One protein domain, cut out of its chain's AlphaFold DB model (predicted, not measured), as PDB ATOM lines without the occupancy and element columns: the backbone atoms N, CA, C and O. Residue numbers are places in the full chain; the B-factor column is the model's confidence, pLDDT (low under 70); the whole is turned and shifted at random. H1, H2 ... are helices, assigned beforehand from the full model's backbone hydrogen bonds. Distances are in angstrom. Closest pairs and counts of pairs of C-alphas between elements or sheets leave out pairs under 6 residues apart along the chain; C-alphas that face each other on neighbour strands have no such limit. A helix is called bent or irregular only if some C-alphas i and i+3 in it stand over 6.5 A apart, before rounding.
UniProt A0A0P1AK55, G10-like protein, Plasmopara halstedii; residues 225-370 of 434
ATOM      1  N   GLU A 225     290.228 401.189 252.259       90.56
ATOM      2  CA  GLU A 225     289.261 401.828 253.157       90.56
ATOM      3  C   GLU A 225     289.814 402.184 254.552       90.56
ATOM      4  O   GLU A 225     289.800 403.374 254.871       90.56
ATOM      5  N   PRO A 226     290.416 401.276 255.353       92.19
ATOM      6  CA  PRO A 226     290.879 401.618 256.705       92.19
ATOM      7  C   PRO A 226     291.982 402.689 256.731       92.19
ATOM      8  O   PRO A 226     292.064 403.472 257.679       92.19
ATOM      9  N   VAL A 227     292.818 402.774 255.688       91.12
ATOM     10  CA  VAL A 227     293.854 403.817 255.570       91.12
ATOM     11  C   VAL A 227     293.241 405.145 255.119       91.12
ATOM     12  O   VAL A 227     293.646 406.209 255.588       91.12
ATOM     13  N   MET A 228     292.242 405.103 254.233       91.06
ATOM     14  CA  MET A 228     291.536 406.298 253.761       91.06
ATOM     15  C   MET A 228     290.700 406.933 254.873       91.06
ATOM     16  O   MET A 228     290.769 408.147 255.049       91.06
ATOM     17  N   ASP A 229     289.998 406.121 255.662       92.44
ATOM     18  CA  ASP A 229     289.177 406.565 256.788       92.44
ATOM     19  C   ASP A 229     290.040 407.103 257.937       92.44
ATOM     20  O   ASP A 229     289.703 408.125 258.537       92.44
ATOM     21  N   ALA A 230     291.210 406.503 258.194       91.75
ATOM     22  CA  ALA A 230     292.195 407.065 259.119       91.75
ATOM     23  C   ALA A 230     292.687 408.452 258.663       91.75
ATOM     24  O   ALA A 230     292.726 409.383 259.469       91.75
ATOM     25  N   LEU A 231     292.990 408.618 257.369       91.38
ATOM     26  CA  LEU A 231     293.379 409.906 256.780       91.38
ATOM     27  C   LEU A 231     292.208 410.896 256.653       91.38
ATOM     28  O   LEU A 231     292.446 412.095 256.513       91.38
ATOM     29  N   GLU A 232     290.947 410.458 256.644       92.31
ATOM     30  CA  GLU A 232     289.795 411.365 256.720       92.31
ATOM     31  C   GLU A 232     289.525 411.810 258.161       92.31
ATOM     32  O   GLU A 232     289.250 412.989 258.386       92.31
ATOM     33  N   ARG A 233     289.693 410.918 259.143       93.12
ATOM     34  CA  ARG A 233     289.668 411.269 260.566       93.12
ATOM     35  C   ARG A 233     290.744 412.300 260.911       93.12
ATOM     36  O   ARG A 233     290.371 413.353 261.419       93.12
ATOM     37  N   GLU A 234     292.017 412.076 260.555       90.94
ATOM     38  CA  GLU A 234     293.063 413.078 260.840       90.94
ATOM     39  C   GLU A 234     292.739 414.410 260.140       90.94
ATOM     40  O   GLU A 234     292.881 415.468 260.741       90.94
ATOM     41  N   LEU A 235     292.209 414.398 258.906       91.56
ATOM     42  CA  LEU A 235     291.788 415.638 258.238       91.56
ATOM     43  C   LEU A 235     290.718 416.400 259.041       91.56
ATOM     44  O   LEU A 235     290.825 417.617 259.177       91.56
ATOM     45  N   ARG A 236     289.705 415.709 259.577       92.06
ATOM     46  CA  ARG A 236     288.662 416.331 260.414       92.06
ATOM     47  C   ARG A 236     289.246 416.872 261.723       92.06
ATOM     48  O   ARG A 236     288.884 417.969 262.130       92.06
ATOM     49  N   GLU A 237     290.173 416.145 262.344       92.06
ATOM     50  CA  GLU A 237     290.887 416.581 263.552       92.06
ATOM     51  C   GLU A 237     291.715 417.850 263.282       92.06
ATOM     52  O   GLU A 237     291.553 418.839 263.993       92.06
ATOM     53  N   ARG A 238     292.506 417.892 262.197       90.62
ATOM     54  CA  ARG A 238     293.284 419.085 261.800       90.62
ATOM     55  C   ARG A 238     292.426 420.283 261.415       90.62
ATOM     56  O   ARG A 238     292.839 421.412 261.646       90.62
ATOM     57  N   MET A 239     291.255 420.062 260.817       88.75
ATOM     58  CA  MET A 239     290.320 421.144 260.480       88.75
ATOM     59  C   MET A 239     289.614 421.735 261.709       88.75
ATOM     60  O   MET A 239     289.130 422.861 261.631       88.75
ATOM     61  N   ASN A 240     289.579 420.999 262.824       89.94
ATOM     62  CA  ASN A 240     289.033 421.449 264.105       89.94
ATOM     63  C   ASN A 240     290.124 421.950 265.081       89.94
ATOM     64  O   ASN A 240     289.796 422.431 266.164       89.94
ATOM     65  N   GLU A 241     291.409 421.820 264.731       87.88
ATOM     66  CA  GLU A 241     292.543 422.247 265.558       87.88
ATOM     67  C   GLU A 241     292.558 423.789 265.674       87.88
ATOM     68  O   GLU A 241     292.536 424.471 264.645       87.88
ATOM     69  N   PRO A 242     292.605 424.382 266.886       86.62
ATOM     70  CA  PRO A 242     292.565 425.833 267.035       86.62
ATOM     71  C   PRO A 242     293.766 426.506 266.351       86.62
ATOM     72  O   PRO A 242     294.923 426.081 266.461       86.62
ATOM     73  N   HIS A 243     293.473 427.589 265.633       82.50
ATOM     74  CA  HIS A 243     294.425 428.346 264.816       82.50
ATOM     75  C   HIS A 243     295.053 429.531 265.574       82.50
ATOM     76  O   HIS A 243     295.400 430.549 264.975       82.50
ATOM     77  N   GLU A 244     295.157 429.442 266.899       79.69
ATOM     78  CA  GLU A 244     295.778 430.476 267.730       79.69
ATOM     79  C   GLU A 244     297.313 430.409 267.622       79.69
ATOM     80  O   GLU A 244     297.896 429.337 267.445       79.69
ATOM     81  N   GLY A 245     297.977 431.569 267.633       82.44
ATOM     82  CA  GLY A 245     299.437 431.706 267.488       82.44
ATOM     83  C   GLY A 245     300.029 431.406 266.096       82.44
ATOM     84  O   GLY A 245     301.104 431.906 265.777       82.44
ATOM     85  N   LYS A 246     299.341 430.635 265.244       85.00
ATOM     86  CA  LYS A 246     299.786 430.257 263.886       85.00
ATOM     87  C   LYS A 246     299.374 431.301 262.843       85.00
ATOM     88  O   LYS A 246     298.332 431.946 262.973       85.00
ATOM     89  N   ARG A 247     300.117 431.432 261.737       85.38
ATOM     90  CA  ARG A 247     299.642 432.219 260.583       85.38
ATOM     91  C   ARG A 247     298.479 431.500 259.890       85.38
ATOM     92  O   ARG A 247     298.459 430.277 259.785       85.38
ATOM     93  N   GLN A 248     297.564 432.269 259.294       83.88
ATOM     94  CA  GLN A 248     296.414 431.752 258.525       83.88
ATOM     95  C   GLN A 248     296.797 430.718 257.446       83.88
ATOM     96  O   GLN A 248     296.050 429.781 257.188       83.88
ATOM     97  N   CYS A 249     297.973 430.851 256.824       86.38
ATOM     98  CA  CYS A 249     298.453 429.863 255.857       86.38
ATOM     99  C   CYS A 249     299.001 428.588 256.527       86.38
ATOM    100  O   CYS A 249     298.766 427.498 256.018       86.38
ATOM    101  N   GLU A 250     299.675 428.711 257.674       87.56
ATOM    102  CA  GLU A 250     300.253 427.586 258.429       87.56
ATOM    103  C   GLU A 250     299.168 426.661 258.991       87.56
ATOM    104  O   GLU A 250     299.326 425.442 258.963       87.56
ATOM    105  N   ALA A 251     298.021 427.217 259.397       88.81
ATOM    106  CA  ALA A 251     296.840 426.442 259.787       88.81
ATOM    107  C   ALA A 251     296.309 425.525 258.659       88.81
ATOM    108  O   ALA A 251     295.729 424.478 258.933       88.81
ATOM    109  N   LEU A 252     296.546 425.872 257.386       89.75
ATOM    110  CA  LEU A 252     296.139 425.068 256.226       89.75
ATOM    111  C   LEU A 252     297.200 424.044 255.785       89.75
ATOM    112  O   LEU A 252     296.893 423.149 254.992       89.75
ATOM    113  N   TRP A 253     298.438 424.118 256.289       90.12
ATOM    114  CA  TRP A 253     299.500 423.185 255.892       90.12
ATOM    115  C   TRP A 253     299.167 421.715 256.211       90.12
ATOM    116  O   TRP A 253     299.333 420.893 255.306       90.12
ATOM    117  N   PRO A 254     298.635 421.339 257.398       89.81
ATOM    118  CA  PRO A 254     298.260 419.948 257.678       89.81
ATOM    119  C   PRO A 254     297.187 419.417 256.716       89.81
ATOM    120  O   PRO A 254     297.293 418.295 256.226       89.81
ATOM    121  N   VAL A 255     296.198 420.248 256.363       90.75
ATOM    122  CA  VAL A 255     295.141 419.916 255.390       90.75
ATOM    123  C   VAL A 255     295.738 419.597 254.014       90.75
ATOM    124  O   VAL A 255     295.389 418.586 253.396       90.75
ATOM    125  N   HIS A 256     296.685 420.415 253.543       89.88
ATOM    126  CA  HIS A 256     297.387 420.167 252.283       89.88
ATOM    127  C   HIS A 256     298.283 418.917 252.333       89.88
ATOM    128  O   HIS A 256     298.311 418.161 251.357       89.88
ATOM    129  N   GLN A 257     298.961 418.657 253.456       89.50
ATOM    130  CA  GLN A 257     299.789 417.459 253.650       89.50
ATOM    131  C   GLN A 257     298.961 416.169 253.617       89.50
ATOM    132  O   GLN A 257     299.310 415.246 252.881       89.50
ATOM    133  N   ILE A 258     297.831 416.125 254.329       91.06
ATOM    134  CA  ILE A 258     296.955 414.945 254.374       91.06
ATOM    135  C   ILE A 258     296.327 414.682 252.999       91.06
ATOM    136  O   ILE A 258     296.294 413.539 252.539       91.06
ATOM    137  N   ASN A 259     295.908 415.726 252.273       91.94
ATOM    138  CA  ASN A 259     295.417 415.574 250.899       91.94
ATOM    139  C   ASN A 259     296.499 415.037 249.936       91.94
ATOM    140  O   ASN A 259     296.202 414.216 249.060       91.94
ATOM    141  N   TRP A 260     297.759 415.455 250.115       92.00
ATOM    142  CA  TRP A 260     298.900 414.912 249.371       92.00
ATOM    143  C   TRP A 260     299.148 413.440 249.712       92.00
ATOM    144  O   TRP A 260     299.227 412.620 248.799       92.00
ATOM    145  N   GLN A 261     299.211 413.084 251.001       90.81
ATOM    146  CA  GLN A 261     299.427 411.711 251.477       90.81
ATOM    147  C   GLN A 261     298.331 410.766 250.975       90.81
ATOM    148  O   GLN A 261     298.644 409.725 250.401       90.81
ATOM    149  N   ARG A 262     297.058 411.160 251.102       92.31
ATOM    150  CA  ARG A 262     295.893 410.409 250.609       92.31
ATOM    151  C   ARG A 262     295.966 410.172 249.099       92.31
ATOM    152  O   ARG A 262     295.829 409.042 248.635       92.31
ATOM    153  N   SER A 263     296.275 411.221 248.333       94.06
ATOM    154  CA  SER A 263     296.449 411.112 246.880       94.06
ATOM    155  C   SER A 263     297.656 410.241 246.506       94.06
ATOM    156  O   SER A 263     297.594 409.475 245.544       94.06
ATOM    157  N   ARG A 264     298.755 410.318 247.271       93.00
ATOM    158  CA  ARG A 264     299.993 409.574 247.005       93.00
ATOM    159  C   ARG A 264     299.881 408.096 247.347       93.00
ATOM    160  O   ARG A 264     300.406 407.276 246.601       93.00
ATOM    161  N   TYR A 265     299.172 407.763 248.418       92.75
ATOM    162  CA  TYR A 265     298.883 406.392 248.821       92.75
ATOM    163  C   TYR A 265     298.161 405.624 247.702       92.75
ATOM    164  O   TYR A 265     298.668 404.601 247.237       92.75
ATOM    165  N   VAL A 266     297.060 406.178 247.175       94.00
ATOM    166  CA  VAL A 266     296.308 405.582 246.053       94.00
ATOM    167  C   VAL A 266     297.141 405.541 244.762       94.00
ATOM    168  O   VAL A 266     297.098 404.549 244.034       94.00
ATOM    169  N   TYR A 267     297.944 406.577 244.487       94.00
ATOM    170  CA  TYR A 267     298.847 406.598 243.329       94.00
ATOM    171  C   TYR A 267     299.903 405.487 243.377       94.00
ATOM    172  O   TYR A 267     300.043 404.742 242.408       94.00
ATOM    173  N   ASP A 268     300.631 405.350 244.489       93.00
ATOM    174  CA  ASP A 268     301.701 404.357 244.625       93.00
ATOM    175  C   ASP A 268     301.132 402.924 244.645       93.00
ATOM    176  O   ASP A 268     301.680 402.040 243.982       93.00
ATOM    177  N   MET A 269     299.996 402.695 245.319       93.06
ATOM    178  CA  MET A 269     299.312 401.393 245.336       93.06
ATOM    179  C   MET A 269     298.792 400.948 243.955       93.06
ATOM    180  O   MET A 269     298.781 399.750 243.676       93.06
ATOM    181  N   PHE A 270     298.394 401.880 243.078       94.06
ATOM    182  CA  PHE A 270     297.962 401.563 241.710       94.06
ATOM    183  C   PHE A 270     299.137 401.472 240.719       94.06
ATOM    184  O   PHE A 270     299.254 400.482 240.001       94.06
ATOM    185  N   TYR A 271     300.035 402.465 240.682       92.81
ATOM    186  CA  TYR A 271     301.080 402.549 239.651       92.81
ATOM    187  C   TYR A 271     302.346 401.741 239.948       92.81
ATOM    188  O   TYR A 271     302.909 401.164 239.017       92.81
ATOM    189  N   LYS A 272     302.803 401.684 241.207       90.62
ATOM    190  CA  LYS A 272     304.007 400.919 241.580       90.62
ATOM    191  C   LYS A 272     303.645 399.488 241.946       90.62
ATOM    192  O   LYS A 272     304.118 398.549 241.318       90.62
ATOM    193  N   TYR A 273     302.784 399.344 242.952       90.19
ATOM    194  CA  TYR A 273     302.514 398.057 243.595       90.19
ATOM    195  C   TYR A 273     301.365 397.267 242.960       90.19
ATOM    196  O   TYR A 273     301.233 396.078 243.236       90.19
ATOM    197  N   LYS A 274     300.546 397.911 242.114       91.81
ATOM    198  CA  LYS A 274     299.455 397.302 241.327       91.81
ATOM    199  C   LYS A 274     298.478 396.447 242.158       91.81
ATOM    200  O   LYS A 274     297.893 395.498 241.649       91.81
ATOM    201  N   LYS A 275     298.280 396.804 243.433       90.06
ATOM    202  CA  LYS A 275     297.373 396.119 244.379       90.06
ATOM    203  C   LYS A 275     295.896 396.450 244.138       90.06
ATOM    204  O   LYS A 275     295.021 395.729 244.598       90.06
ATOM    205  N   ILE A 276     295.628 397.567 243.461       92.44
ATOM    206  CA  ILE A 276     294.295 398.155 243.295       92.44
ATOM    207  C   ILE A 276     293.792 397.911 241.866       92.44
ATOM    208  O   ILE A 276     294.518 398.164 240.903       92.44
ATOM    209  N   SER A 277     292.534 397.489 241.713       93.81
ATOM    210  CA  SER A 277     291.889 397.378 240.398       93.81
ATOM    211  C   SER A 277     291.618 398.759 239.783       93.81
ATOM    212  O   SER A 277     291.403 399.754 240.481       93.81
ATOM    213  N   ARG A 278     291.584 398.849 238.448       92.62
ATOM    214  CA  ARG A 278     291.324 400.131 237.771       92.62
ATOM    215  C   ARG A 278     289.983 400.753 238.183       92.62
ATOM    216  O   ARG A 278     289.906 401.968 238.337       92.62
ATOM    217  N   GLU A 279     288.954 399.938 238.401       92.19
ATOM    218  CA  GLU A 279     287.627 400.399 238.822       92.19
ATOM    219  C   GLU A 279     287.664 401.123 240.169       92.19
ATOM    220  O   GLU A 279     287.052 402.180 240.325       92.19
ATOM    221  N   VAL A 280     288.428 400.587 241.126       92.69
ATOM    222  CA  VAL A 280     288.616 401.168 242.459       92.69
ATOM    223  C   VAL A 280     289.397 402.487 242.381       92.69
ATOM    224  O   VAL A 280     289.032 403.462 243.045       92.69
ATOM    225  N   TYR A 281     290.417 402.570 241.522       93.81
ATOM    226  CA  TYR A 281     291.156 403.811 241.259       93.81
ATOM    227  C   TYR A 281     290.262 404.890 240.605       93.81
ATOM    228  O   TYR A 281     290.181 406.018 241.104       93.81
ATOM    229  N   ASP A 282     289.521 404.541 239.547       92.75
ATOM    230  CA  ASP A 282     288.606 405.458 238.851       92.75
ATOM    231  C   ASP A 282     287.422 405.874 239.768       92.75
ATOM    232  O   ASP A 282     286.930 407.001 239.691       92.75
ATOM    233  N   TYR A 283     287.006 405.016 240.713       92.50
ATOM    234  CA  TYR A 283     286.035 405.328 241.775       92.50
ATOM    235  C   TYR A 283     286.570 406.336 242.804       92.50
ATOM    236  O   TYR A 283     285.842 407.260 243.172       92.50
ATOM    237  N   CYS A 284     287.835 406.224 243.226       92.50
ATOM    238  CA  CYS A 284     288.463 407.194 244.133       92.50
ATOM    239  C   CYS A 284     288.524 408.602 243.518       92.50
ATOM    240  O   CYS A 284     288.248 409.589 244.208       92.50
ATOM    241  N   ILE A 285     288.803 408.693 242.212       93.50
ATOM    242  CA  ILE A 285     288.737 409.950 241.453       93.50
ATOM    243  C   ILE A 285     287.296 410.467 241.376       93.50
ATOM    244  O   ILE A 285     287.048 411.627 241.709       93.50
ATOM    245  N   ARG A 286     286.326 409.623 240.994       90.81
ATOM    246  CA  ARG A 286     284.915 410.030 240.838       90.81
ATOM    247  C   ARG A 286     284.283 410.507 242.149       90.81
ATOM    248  O   ARG A 286     283.530 411.476 242.146       90.81
ATOM    249  N   ARG A 287     284.621 409.879 243.283       89.81
ATOM    250  CA  ARG A 287     284.205 410.326 244.629       89.81
ATOM    251  C   ARG A 287     284.984 411.552 245.140       89.81
ATOM    252  O   ARG A 287     284.708 412.004 246.245       89.81
ATOM    253  N   LYS A 288     285.929 412.096 244.358       90.81
ATOM    254  CA  LYS A 288     286.810 413.227 244.710       90.81
ATOM    255  C   LYS A 288     287.588 412.996 246.026       90.81
ATOM    256  O   LYS A 288     287.910 413.943 246.734       90.81
ATOM    257  N   LEU A 289     287.932 411.733 246.323       90.62
ATOM    258  CA  LEU A 289     288.773 411.340 247.470       90.62
ATOM    259  C   LEU A 289     290.265 411.650 247.245       90.62
ATOM    260  O   LEU A 289     291.058 411.601 248.182       90.62
ATOM    261  N   VAL A 290     290.648 411.903 245.991       93.81
ATOM    262  CA  VAL A 290     292.025 412.007 245.494       93.81
ATOM    263  C   VAL A 290     292.097 413.126 244.450       93.81
ATOM    264  O   VAL A 290     291.210 413.228 243.599       93.81
ATOM    265  N   ASP A 291     293.158 413.939 244.467       93.25
ATOM    266  CA  ASP A 291     293.363 414.996 243.464       93.25
ATOM    267  C   ASP A 291     293.874 414.408 242.132       93.25
ATOM    268  O   ASP A 291     295.049 414.064 241.958       93.25
ATOM    269  N   SER A 292     292.966 414.325 241.157       93.88
ATOM    270  CA  SER A 292     293.248 413.855 239.799       93.88
ATOM    271  C   SER A 292     294.196 414.773 239.019       93.88
ATOM    272  O   SER A 292     294.972 414.280 238.196       93.88
ATOM    273  N   ASN A 293     294.196 416.083 239.289       94.38
ATOM    274  CA  ASN A 293     295.098 417.038 238.644       94.38
ATOM    275  C   ASN A 293     296.527 416.868 239.164       94.38
ATOM    276  O   ASN A 293     297.471 416.893 238.373       94.38
ATOM    277  N   LEU A 294     296.687 416.659 240.473       93.31
ATOM    278  CA  LEU A 294     297.976 416.386 241.108       93.31
ATOM    279  C   LEU A 294     298.588 415.078 240.582       93.31
ATOM    280  O   LEU A 294     299.732 415.080 240.118       93.31
ATOM    281  N   ILE A 295     297.805 413.994 240.521       94.44
ATOM    282  CA  ILE A 295     298.242 412.728 239.906       94.44
ATOM    283  C   ILE A 295     298.593 412.906 238.419       94.44
ATOM    284  O   ILE A 295     299.590 412.354 237.948       94.44
ATOM    285  N   ALA A 296     297.834 413.706 237.664       94.69
ATOM    286  CA  ALA A 296     298.149 414.004 236.265       94.69
ATOM    287  C   ALA A 296     299.463 414.794 236.080       94.69
ATOM    288  O   ALA A 296     300.026 414.781 234.981       94.69
ATOM    289  N   LYS A 297     299.985 415.452 237.129       94.69
ATOM    290  CA  LYS A 297     301.350 416.007 237.138       94.69
ATOM    291  C   LYS A 297     302.398 414.956 237.503       94.69
ATOM    292  O   LYS A 297     303.410 414.904 236.819       94.69
ATOM    293  N   TRP A 298     302.167 414.101 238.506       93.62
ATOM    294  CA  TRP A 298     303.144 413.075 238.928       93.62
ATOM    295  C   TRP A 298     303.521 412.072 237.828       93.62
ATOM    296  O   TRP A 298     304.623 411.537 237.854       93.62
ATOM    297  N   LYS A 299     302.643 411.862 236.839       92.50
ATOM    298  CA  LYS A 299     302.916 411.060 235.629       92.50
ATOM    299  C   LYS A 299     303.905 411.709 234.648       92.50
ATOM    300  O   LYS A 299     304.240 411.089 233.644       92.50
ATOM    301  N   LYS A 300     304.313 412.963 234.869       93.88
ATOM    302  CA  LYS A 300     305.257 413.691 234.010       93.88
ATOM    303  C   LYS A 300     306.651 413.714 234.654       93.88
ATOM    304  O   LYS A 300     306.739 413.996 235.854       93.88
ATOM    305  N   PRO A 301     307.730 413.488 233.881       91.62
ATOM    306  CA  PRO A 301     309.093 413.518 234.409       91.62
ATOM    307  C   PRO A 301     309.400 414.870 235.066       91.62
ATOM    308  O   PRO A 301     308.887 415.913 234.651       91.62
ATOM    309  N   GLY A 302     310.189 414.850 236.142       89.06
ATOM    310  CA  GLY A 302     310.532 416.049 236.921       89.06
ATOM    311  C   GLY A 302     309.428 416.541 237.876       89.06
ATOM    312  O   GLY A 302     309.689 417.385 238.747       89.06
ATOM    313  N   TYR A 303     308.207 416.003 237.787       92.19
ATOM    314  CA  TYR A 303     307.076 416.343 238.664       92.19
ATOM    315  C   TYR A 303     306.698 415.235 239.658       92.19
ATOM    316  O   TYR A 303     305.814 415.444 240.482       92.19
ATOM    317  N   GLU A 304     307.386 414.096 239.652       90.31
ATOM    318  CA  GLU A 304     307.117 412.911 240.488       90.31
ATOM    319  C   GLU A 304     307.014 413.178 242.001       90.31
ATOM    320  O   GLU A 304     306.306 412.448 242.701       90.31
ATOM    321  N   ARG A 305     307.717 414.196 242.522       89.06
ATOM    322  CA  ARG A 305     307.731 414.579 243.952       89.06
ATOM    323  C   ARG A 305     306.899 415.829 244.286       89.06
ATOM    324  O   ARG A 305     306.929 416.278 245.426       89.06
ATOM    325  N   LEU A 306     306.152 416.384 243.326       91.62
ATOM    326  CA  LEU A 306     305.387 417.634 243.452       91.62
ATOM    327  C   LEU A 306     304.446 417.665 244.675       91.62
ATOM    328  O   LEU A 306     303.638 416.747 244.833       91.62
ATOM    329  N   CYS A 307     304.481 418.744 245.471       90.62
ATOM    330  CA  CYS A 307     303.635 418.929 246.661       90.62
ATOM    331  C   CYS A 307     302.201 419.405 246.369       90.62
ATOM    332  O   CYS A 307     301.277 419.035 247.086       90.62
ATOM    333  N   SER A 308     301.985 420.237 245.350       89.88
ATOM    334  CA  SER A 308     300.664 420.796 245.046       89.88
ATOM    335  C   SER A 308     300.569 421.285 243.602       89.88
ATOM    336  O   SER A 308     301.567 421.603 242.957       89.88
ATOM    337  N   THR A 309     299.349 421.404 243.084       92.06
ATOM    338  CA  THR A 309     299.081 422.109 241.820       92.06
ATOM    339  C   THR A 309     299.361 423.616 241.936       92.06
ATOM    340  O   THR A 309     299.809 424.237 240.968       92.06
ATOM    341  N   PHE A 310     299.195 424.186 243.138       91.44
ATOM    342  CA  PHE A 310     299.487 425.585 243.461       91.44
ATOM    343  C   PHE A 310     300.970 425.954 243.305       91.44
ATOM    344  O   PHE A 310     301.270 427.097 242.970       91.44
ATOM    345  N   ALA A 311     301.889 425.003 243.493       90.88
ATOM    346  CA  ALA A 311     303.334 425.210 243.374       90.88
ATOM    347  C   ALA A 311     303.821 425.497 241.934       90.88
ATOM    348  O   ALA A 311     304.928 426.013 241.759       90.88
ATOM    349  N   ILE A 312     303.013 425.155 240.917       92.31
ATOM    350  CA  ILE A 312     303.329 425.309 239.481       92.31
ATOM    351  C   ILE A 312     302.590 426.493 238.849       92.31
ATOM    352  O   ILE A 312     303.096 427.089 237.902       92.31
ATOM    353  N   ASN A 313     301.374 426.808 239.306       91.69
ATOM    354  CA  ASN A 313     300.548 427.819 238.651       91.69
ATOM    355  C   ASN A 313     301.135 429.224 238.853       91.69
ATOM    356  O   ASN A 313     300.964 429.828 239.909       91.69
ATOM    357  N   THR A 314     301.763 429.757 237.807       91.56
ATOM    358  CA  THR A 314     302.393 431.085 237.784       91.56
ATOM    359  C   THR A 314     301.443 432.214 238.180       91.56
ATOM    360  O   THR A 314     301.862 433.181 238.804       91.56
ATOM    361  N   LYS A 315     300.138 432.060 237.911       91.75
ATOM    362  CA  LYS A 315     299.091 433.025 238.289       91.75
ATOM    363  C   LYS A 315     298.867 433.159 239.803       91.75
ATOM    364  O   LYS A 315     298.152 434.065 240.214       91.75
ATOM    365  N   ASN A 316     299.432 432.266 240.619       88.69
ATOM    366  CA  ASN A 316     299.332 432.327 242.080       88.69
ATOM    367  C   ASN A 316     300.389 433.247 242.719       88.69
ATOM    368  O   ASN A 316     300.285 433.536 243.910       88.69
ATOM    369  N   TYR A 317     301.409 433.679 241.967       88.62
ATOM    370  CA  TYR A 317     302.547 434.443 242.483       88.62
ATOM    371  C   TYR A 317     302.691 435.771 241.738       88.62
ATOM    372  O   TYR A 317     302.627 435.813 240.512       88.62
ATOM    373  N   ASN A 318     302.937 436.853 242.482       89.56
ATOM    374  CA  ASN A 318     302.941 438.231 241.966       89.56
ATOM    375  C   ASN A 318     303.874 438.449 240.759       89.56
ATOM    376  O   ASN A 318     303.586 439.283 239.908       89.56
ATOM    377  N   TYR A 319     304.977 437.699 240.683       88.50
ATOM    378  CA  TYR A 319     306.002 437.820 239.640       88.50
ATOM    379  C   TYR A 319     305.813 436.849 238.460       88.50
ATOM    380  O   TYR A 319     306.693 436.746 237.610       88.50
ATOM    381  N   GLY A 320     304.710 436.091 238.405       89.38
ATOM    382  CA  GLY A 320     304.471 435.111 237.337       89.38
ATOM    383  C   GLY A 320     305.435 433.915 237.345       89.38
ATOM    384  O   GLY A 320     305.528 433.193 236.353       89.38
ATOM    385  N   THR A 321     306.158 433.696 238.443       90.50
ATOM    386  CA  THR A 321     307.132 432.612 238.625       90.50
ATOM    387  C   THR A 321     306.496 431.354 239.231       90.50
ATOM    388  O   THR A 321     305.350 431.360 239.683       90.50
ATOM    389  N   VAL A 322     307.237 430.241 239.233       91.56
ATOM    390  CA  VAL A 322     306.888 429.052 240.033       91.56
ATOM    391  C   VAL A 322     307.291 429.245 241.498       91.56
ATOM    392  O   VAL A 322     308.141 430.075 241.814       91.56
ATOM    393  N   SER A 323     306.704 428.457 242.400       89.88
ATOM    394  CA  SER A 323     307.032 428.520 243.831       89.88
ATOM    395  C   SER A 323     308.491 428.150 244.134       89.88
ATOM    396  O   SER A 323     309.068 427.272 243.490       89.88
ATOM    397  N   ILE A 324     309.050 428.746 245.193       89.75
ATOM    398  CA  ILE A 324     310.421 428.485 245.675       89.75
ATOM    399  C   ILE A 324     310.710 426.990 245.897       89.75
ATOM    400  O   ILE A 324     311.791 426.511 245.576       89.75
ATOM    401  N   CYS A 325     309.721 426.205 246.342       88.94
ATOM    402  CA  CYS A 325     309.899 424.771 246.578       88.94
ATOM    403  C   CYS A 325     310.060 423.928 245.296       88.94
ATOM    404  O   CYS A 325     310.263 422.719 245.395       88.94
ATOM    405  N   ARG A 326     309.958 424.513 244.093       89.94
ATOM    406  CA  ARG A 326     310.292 423.836 242.826       89.94
ATOM    407  C   ARG A 326     311.754 423.999 242.404       89.94
ATOM    408  O   ARG A 326     312.159 423.299 241.479       89.94
ATOM    409  N   VAL A 327     312.524 424.859 243.070       89.75
ATOM    410  CA  VAL A 327     313.959 425.043 242.810       89.75
ATOM    411  C   VAL A 327     314.752 423.851 243.392       89.75
ATOM    412  O   VAL A 327     314.477 423.444 244.524       89.75
ATOM    413  N   PRO A 328     315.697 423.238 242.650       88.62
ATOM    414  CA  PRO A 328     316.612 422.220 243.179       88.62
ATOM    415  C   PRO A 328     317.533 422.782 244.268       88.62
ATOM    416  O   PRO A 328     318.003 423.910 244.151       88.62
ATOM    417  N   ARG A 329     317.847 421.989 245.305       84.12
ATOM    418  CA  ARG A 329     318.647 422.442 246.463       84.12
ATOM    419  C   ARG A 329     320.034 422.976 246.073       84.12
ATOM    420  O   ARG A 329     320.527 423.874 246.735       84.12
ATOM    421  N   GLN A 330     320.618 422.485 244.981       85.94
ATOM    422  CA  GLN A 330     321.901 422.941 244.430       85.94
ATOM    423  C   GLN A 330     321.884 424.382 243.886       85.94
ATOM    424  O   GLN A 330     322.939 424.938 243.611       85.94
ATOM    425  N   GLN A 331     320.704 424.973 243.673       86.44
ATOM    426  CA  GLN A 331     320.527 426.345 243.171       86.44
ATOM    427  C   GLN A 331     320.061 427.315 244.271       86.44
ATOM    428  O   GLN A 331     319.648 428.436 243.981       86.44
ATOM    429  N   LEU A 332     320.069 426.866 245.526       86.12
ATOM    430  CA  LEU A 332     319.585 427.592 246.696       86.12
ATOM    431  C   LEU A 332     320.755 427.822 247.651       86.12
ATOM    432  O   LEU A 332     321.667 426.999 247.717       86.12
ATOM    433  N   SER A 333     320.741 428.936 248.382       84.25
ATOM    434  CA  SER A 333     321.823 429.254 249.310       84.25
ATOM    435  C   SER A 333     321.874 428.264 250.474       84.25
ATOM    436  O   SER A 333     320.855 427.829 251.022       84.25
ATOM    437  N   GLU A 334     323.095 427.910 250.860       81.06
ATOM    438  CA  GLU A 334     323.352 427.001 251.969       81.06
ATOM    439  C   GLU A 334     322.802 427.588 253.281       81.06
ATOM    440  O   GLU A 334     322.839 428.796 253.517       81.06
ATOM    441  N   GLY A 335     322.196 426.732 254.107       79.62
ATOM    442  CA  GLY A 335     321.493 427.138 255.329       79.62
ATOM    443  C   GLY A 335     320.064 427.683 255.144       79.62
ATOM    444  O   GLY A 335     319.346 427.800 256.138       79.62
ATOM    445  N   GLN A 336     319.581 427.972 253.924       83.19
ATOM    446  CA  GLN A 336     318.222 428.508 253.758       83.19
ATOM    447  C   GLN A 336     317.133 427.446 254.019       83.19
ATOM    448  O   GLN A 336     316.849 426.582 253.184       83.19
ATOM    449  N   VAL A 337     316.441 427.556 255.160       81.75
ATOM    450  CA  VAL A 337     315.234 426.763 255.453       81.75
ATOM    451  C   VAL A 337     314.064 427.277 254.612       81.75
ATOM    452  O   VAL A 337     313.462 428.311 254.896       81.75
ATOM    453  N   ILE A 338     313.727 426.532 253.564       84.81
ATOM    454  CA  ILE A 338     312.627 426.853 252.649       84.81
ATOM    455  C   ILE A 338     311.320 426.280 253.190       84.81
ATOM    456  O   ILE A 338     311.270 425.125 253.609       84.81
ATOM    457  N   GLN A 339     310.250 427.074 253.139       87.50
ATOM    458  CA  GLN A 339     308.878 426.638 253.405       87.50
ATOM    459  C   GLN A 339     307.932 427.353 252.429       87.50
ATOM    460  O   GLN A 339     307.907 428.581 252.352       87.50
ATOM    461  N   GLU A 340     307.179 426.595 251.633       88.38
ATOM    462  CA  GLU A 340     306.223 427.153 250.670       88.38
ATOM    463  C   GLU A 340     304.959 427.661 251.380       88.38
ATOM    464  O   GLU A 340     304.343 426.928 252.153       88.38
ATOM    465  N   LYS A 341     304.554 428.906 251.093       87.75
ATOM    466  CA  LYS A 341     303.491 429.639 251.800       87.75
ATOM    467  C   LYS A 341     302.181 428.858 251.954       87.75
ATOM    468  O   LYS A 341     301.568 428.940 253.013       87.75
ATOM    469  N   HIS A 342     301.726 428.146 250.929       87.31
ATOM    470  CA  HIS A 342     300.424 427.480 250.912       87.31
ATOM    471  C   HIS A 342     300.451 426.048 251.463       87.31
ATOM    472  O   HIS A 342     299.466 425.619 252.054       87.31
ATOM    473  N   SER A 343     301.548 425.303 251.289       86.31
ATOM    474  CA  SER A 343     301.623 423.868 251.625       86.31
ATOM    475  C   SER A 343     302.669 423.478 252.679       86.31
ATOM    476  O   SER A 343     302.750 422.302 253.034       86.31
ATOM    477  N   GLY A 344     303.498 424.411 253.157       87.81
ATOM    478  CA  GLY A 344     304.603 424.126 254.084       87.81
ATOM    479  C   GLY A 344     305.727 423.282 253.467       87.81
ATOM    480  O   GLY A 344     306.543 422.701 254.179       87.81
ATOM    481  N   CYS A 345     305.758 423.160 252.137       90.12
ATOM    482  CA  CYS A 345     306.701 422.303 251.427       90.12
ATOM    483  C   CYS A 345     308.136 422.849 251.499       90.12
ATOM    484  O   CYS A 345     308.385 423.992 251.110       90.12
ATOM    485  N   ARG A 346     309.081 422.004 251.926       87.38
ATOM    486  CA  ARG A 346     310.518 422.310 252.030       87.38
ATOM    487  C   ARG A 346     311.269 422.179 250.702       87.38
ATOM    488  O   ARG A 346     312.289 422.825 250.498       87.38
ATOM    489  N   GLY A 347     310.748 421.377 249.772       88.25
ATOM    490  CA  GLY A 347     311.284 421.237 248.416       88.25
ATOM    491  C   GLY A 347     310.713 420.022 247.689       88.25
ATOM    492  O   GLY A 347     310.910 418.891 248.117       88.25
ATOM    493  N   CYS A 348     310.018 420.255 246.576       88.56
ATOM    494  CA  CYS A 348     309.356 419.255 245.734       88.56
ATOM    495  C   CYS A 348     309.906 419.194 244.295       88.56
ATOM    496  O   CYS A 348     309.226 418.726 243.374       88.56
ATOM    497  N   ALA A 349     311.134 419.675 244.084       88.19
ATOM    498  CA  ALA A 349     311.932 419.316 242.916       88.19
ATOM    499  C   ALA A 349     312.148 417.786 242.873       88.19
ATOM    500  O   ALA A 349     312.234 417.134 243.917       88.19
ATOM    501  N   SER A 350     312.223 417.209 241.671       85.81
ATOM    502  CA  SER A 350     312.525 415.781 241.486       85.81
ATOM    503  C   SER A 350     313.927 415.664 240.892       85.81
ATOM    504  O   SER A 350     314.151 416.163 239.792       85.81
ATOM    505  N   GLY A 351     314.855 415.055 241.627       79.44
ATOM    506  CA  GLY A 351     316.259 414.898 241.242       79.44
ATOM    507  C   GLY A 351     317.137 414.494 242.436       79.44
ATOM    508  O   GLY A 351     316.663 414.553 243.580       79.44
ATOM    509  N   PRO A 352     318.397 414.083 242.204       67.44
ATOM    510  CA  PRO A 352     319.356 413.830 243.279       67.44
ATOM    511  C   PRO A 352     319.583 415.112 244.098       67.44
ATOM    512  O   PRO A 352     319.616 416.208 243.542       67.44
ATOM    513  N   GLY A 353     319.700 414.994 245.424       66.19
ATOM    514  CA  GLY A 353     319.842 416.139 246.343       66.19
ATOM    515  C   GLY A 353     318.534 416.831 246.773       66.19
ATOM    516  O   GLY A 353     318.573 417.763 247.577       66.19
ATOM    517  N   GLY A 354     317.366 416.385 246.294       66.56
ATOM    518  CA  GLY A 354     316.070 416.817 246.837       66.56
ATOM    519  C   GLY A 354     315.774 416.221 248.225       66.56
ATOM    520  O   GLY A 354     316.195 415.107 248.528       66.56
ATOM    521  N   TYR A 355     315.010 416.932 249.066       67.69
ATOM    522  CA  TYR A 355     314.631 416.458 250.409       67.69
ATOM    523  C   TYR A 355     313.911 415.103 250.367       67.69
ATOM    524  O   TYR A 355     312.934 414.938 249.629       67.69
ATOM    525  N   HIS A 356     314.337 414.154 251.211       66.25
ATOM    526  CA  HIS A 356     313.767 412.802 251.249       66.25
ATOM    527  C   HIS A 356     312.306 412.788 251.747       66.25
ATOM    528  O   HIS A 356     311.495 412.009 251.245       66.25
ATOM    529  N   ASN A 357     311.934 413.718 252.637       77.88
ATOM    530  CA  ASN A 357     310.546 414.077 252.943       77.88
ATOM    531  C   ASN A 357     310.307 415.564 252.618       77.88
ATOM    532  O   ASN A 357     310.939 416.431 253.216       77.88
ATOM    533  N   ILE A 358     309.379 415.869 251.701       81.38
ATOM    534  CA  ILE A 358     309.116 417.252 251.254       81.38
ATOM    535  C   ILE A 358     308.378 418.110 252.297       81.38
ATOM    536  O   ILE A 358     308.315 419.324 252.131       81.38
ATOM    537  N   PHE A 359     307.826 417.506 253.357       81.50
ATOM    538  CA  PHE A 359     307.101 418.205 254.429       81.50
ATOM    539  C   PHE A 359     307.791 418.112 255.801       81.50
ATOM    540  O   PHE A 359     307.486 418.902 256.691       81.50
ATOM    541  N   GLY A 360     308.736 417.181 255.983       70.81
ATOM    542  CA  GLY A 360     309.444 416.985 257.257       70.81
ATOM    543  C   GLY A 360     308.549 416.510 258.411       70.81
ATOM    544  O   GLY A 360     308.784 416.882 259.553       70.81
ATOM    545  N   ASN A 361     307.500 415.740 258.108       68.44
ATOM    546  CA  ASN A 361     306.521 415.232 259.070       68.44
ATOM    547  C   ASN A 361     306.770 413.757 259.464       68.44
ATOM    548  O   ASN A 361     307.321 412.979 258.684       68.44
ATOM    549  N   LYS A 362     306.316 413.359 260.665       54.66
ATOM    550  CA  LYS A 362     306.473 411.994 261.219       54.66
ATOM    551  C   LYS A 362     305.811 410.914 260.351       54.66
ATOM    552  O   LYS A 362     306.345 409.819 260.193       54.66
ATOM    553  N   TYR A 363     304.659 411.220 259.755       53.25
ATOM    554  CA  TYR A 363     303.947 410.321 258.843       53.25
ATOM    555  C   TYR A 363     304.563 410.385 257.439       53.25
ATOM    556  O   TYR A 363     304.054 411.045 256.530       53.25
ATOM    557  N   GLY A 364     305.708 409.712 257.300       60.22
ATOM    558  CA  GLY A 364     306.553 409.747 256.112       60.22
ATOM    559  C   GLY A 364     305.826 409.419 254.803       60.22
ATOM    560  O   GLY A 364     304.840 408.686 254.757       60.22
ATOM    561  N   GLN A 365     306.371 409.941 253.703       68.56
ATOM    562  CA  GLN A 365     305.734 410.028 252.379       68.56
ATOM    563  C   GLN A 365     305.246 408.717 251.735       68.56
ATOM    564  O   GLN A 365     304.576 408.756 250.704       68.56
ATOM    565  N   TYR A 366     305.622 407.569 252.290       74.94
ATOM    566  CA  TYR A 366     305.540 406.263 251.644       74.94
ATOM    567  C   TYR A 366     304.634 405.295 252.418       74.94
ATOM    568  O   TYR A 366     305.007 404.143 252.628       74.94
ATOM    569  N   LEU A 367     303.439 405.742 252.827       82.69
ATOM    570  CA  LEU A 367     302.444 404.914 253.535       82.69
ATOM    571  C   LEU A 367     302.215 403.553 252.850       82.69
ATOM    572  O   LEU A 367     302.237 402.520 253.513       82.69
ATOM    573  N   ALA A 368     302.115 403.537 251.514       84.38
ATOM    574  CA  ALA A 368     301.964 402.308 250.732       84.38
ATOM    575  C   ALA A 368     303.156 401.340 250.879       84.38
ATOM    576  O   ALA A 368     302.958 400.134 250.993       84.38
ATOM    577  N   ARG A 369     304.391 401.866 250.937       86.12
ATOM    578  CA  ARG A 369     305.609 401.073 251.178       86.12
ATOM    579  C   ARG A 369     305.622 400.497 252.592       86.12
ATOM    580  O   ARG A 369     306.000 399.349 252.767       86.12
ATOM    581  N   ILE A 370     305.210 401.288 253.587       85.75
ATOM    582  CA  ILE A 370     305.167 400.870 254.997       85.75
ATOM    583  C   ILE A 370     304.140 399.748 255.190       85.75
ATOM    584  O   ILE A 370     304.438 398.763 255.857       85.75
TER     585      ILE A 370
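This is residues 225 to 370 of the 434 residues of the protein "G10-like protein" of Plasmopara halstedii (UniProt A0A0P1AK55). Little of this domain is regular structure: long helices H1 and H2 form a hairpin, short H3, H4 and H5 pack on H2, and residues 299 to 366 wind along without named elements. Of 146 printed residues, 58 lie in five named helices, H1 to H5 in chain order; there is no named strand, and the class is all helix. The whole is compact, with a radius of gyration of the C-alphas of 15.6 A and spans of 44, 39 and 30 A.

Start at H1, residues 225 to 240: it touches H2, residues 250 to 271, at 10 degrees, a shallow tilt, opposite ways, closest at C-alphas 235 and 255, 6.1 A. H3, residues 278 to 286, only just touches H2, with 3 pairs of C-alphas within 8 A, closest 270 and 281, 7.2 A; they form a helical hairpin. H4, residues 292 to 298, touches H2 about perpendicular at 75 degrees, C-alphas 267 and 295 closest at 7.0 A. H5, residues 367 to 370, touches H2 at C-alphas 265 and 368, closest at 5.5 A. Every O i to N i+4 pair is within hydrogen-bond range in H1, H3 and H4, and 16 of 18 in H2; H5 is too short for one.

Find C-alpha 225 at (289.261, 401.828, 253.157), where H1 begins its 22.5 A. H2 runs 31.3 A, only just irregular, with C-alphas 251 and 254 7.0 A apart. H5 ends at C-alpha 370, (305.167, 400.870, 254.997).

The printed part has no cut; H4 to H5 is a long link, and residues 315 to 320 stand free. Look for pLDDT under 70 at residues 352 to 356 and 361 to 365.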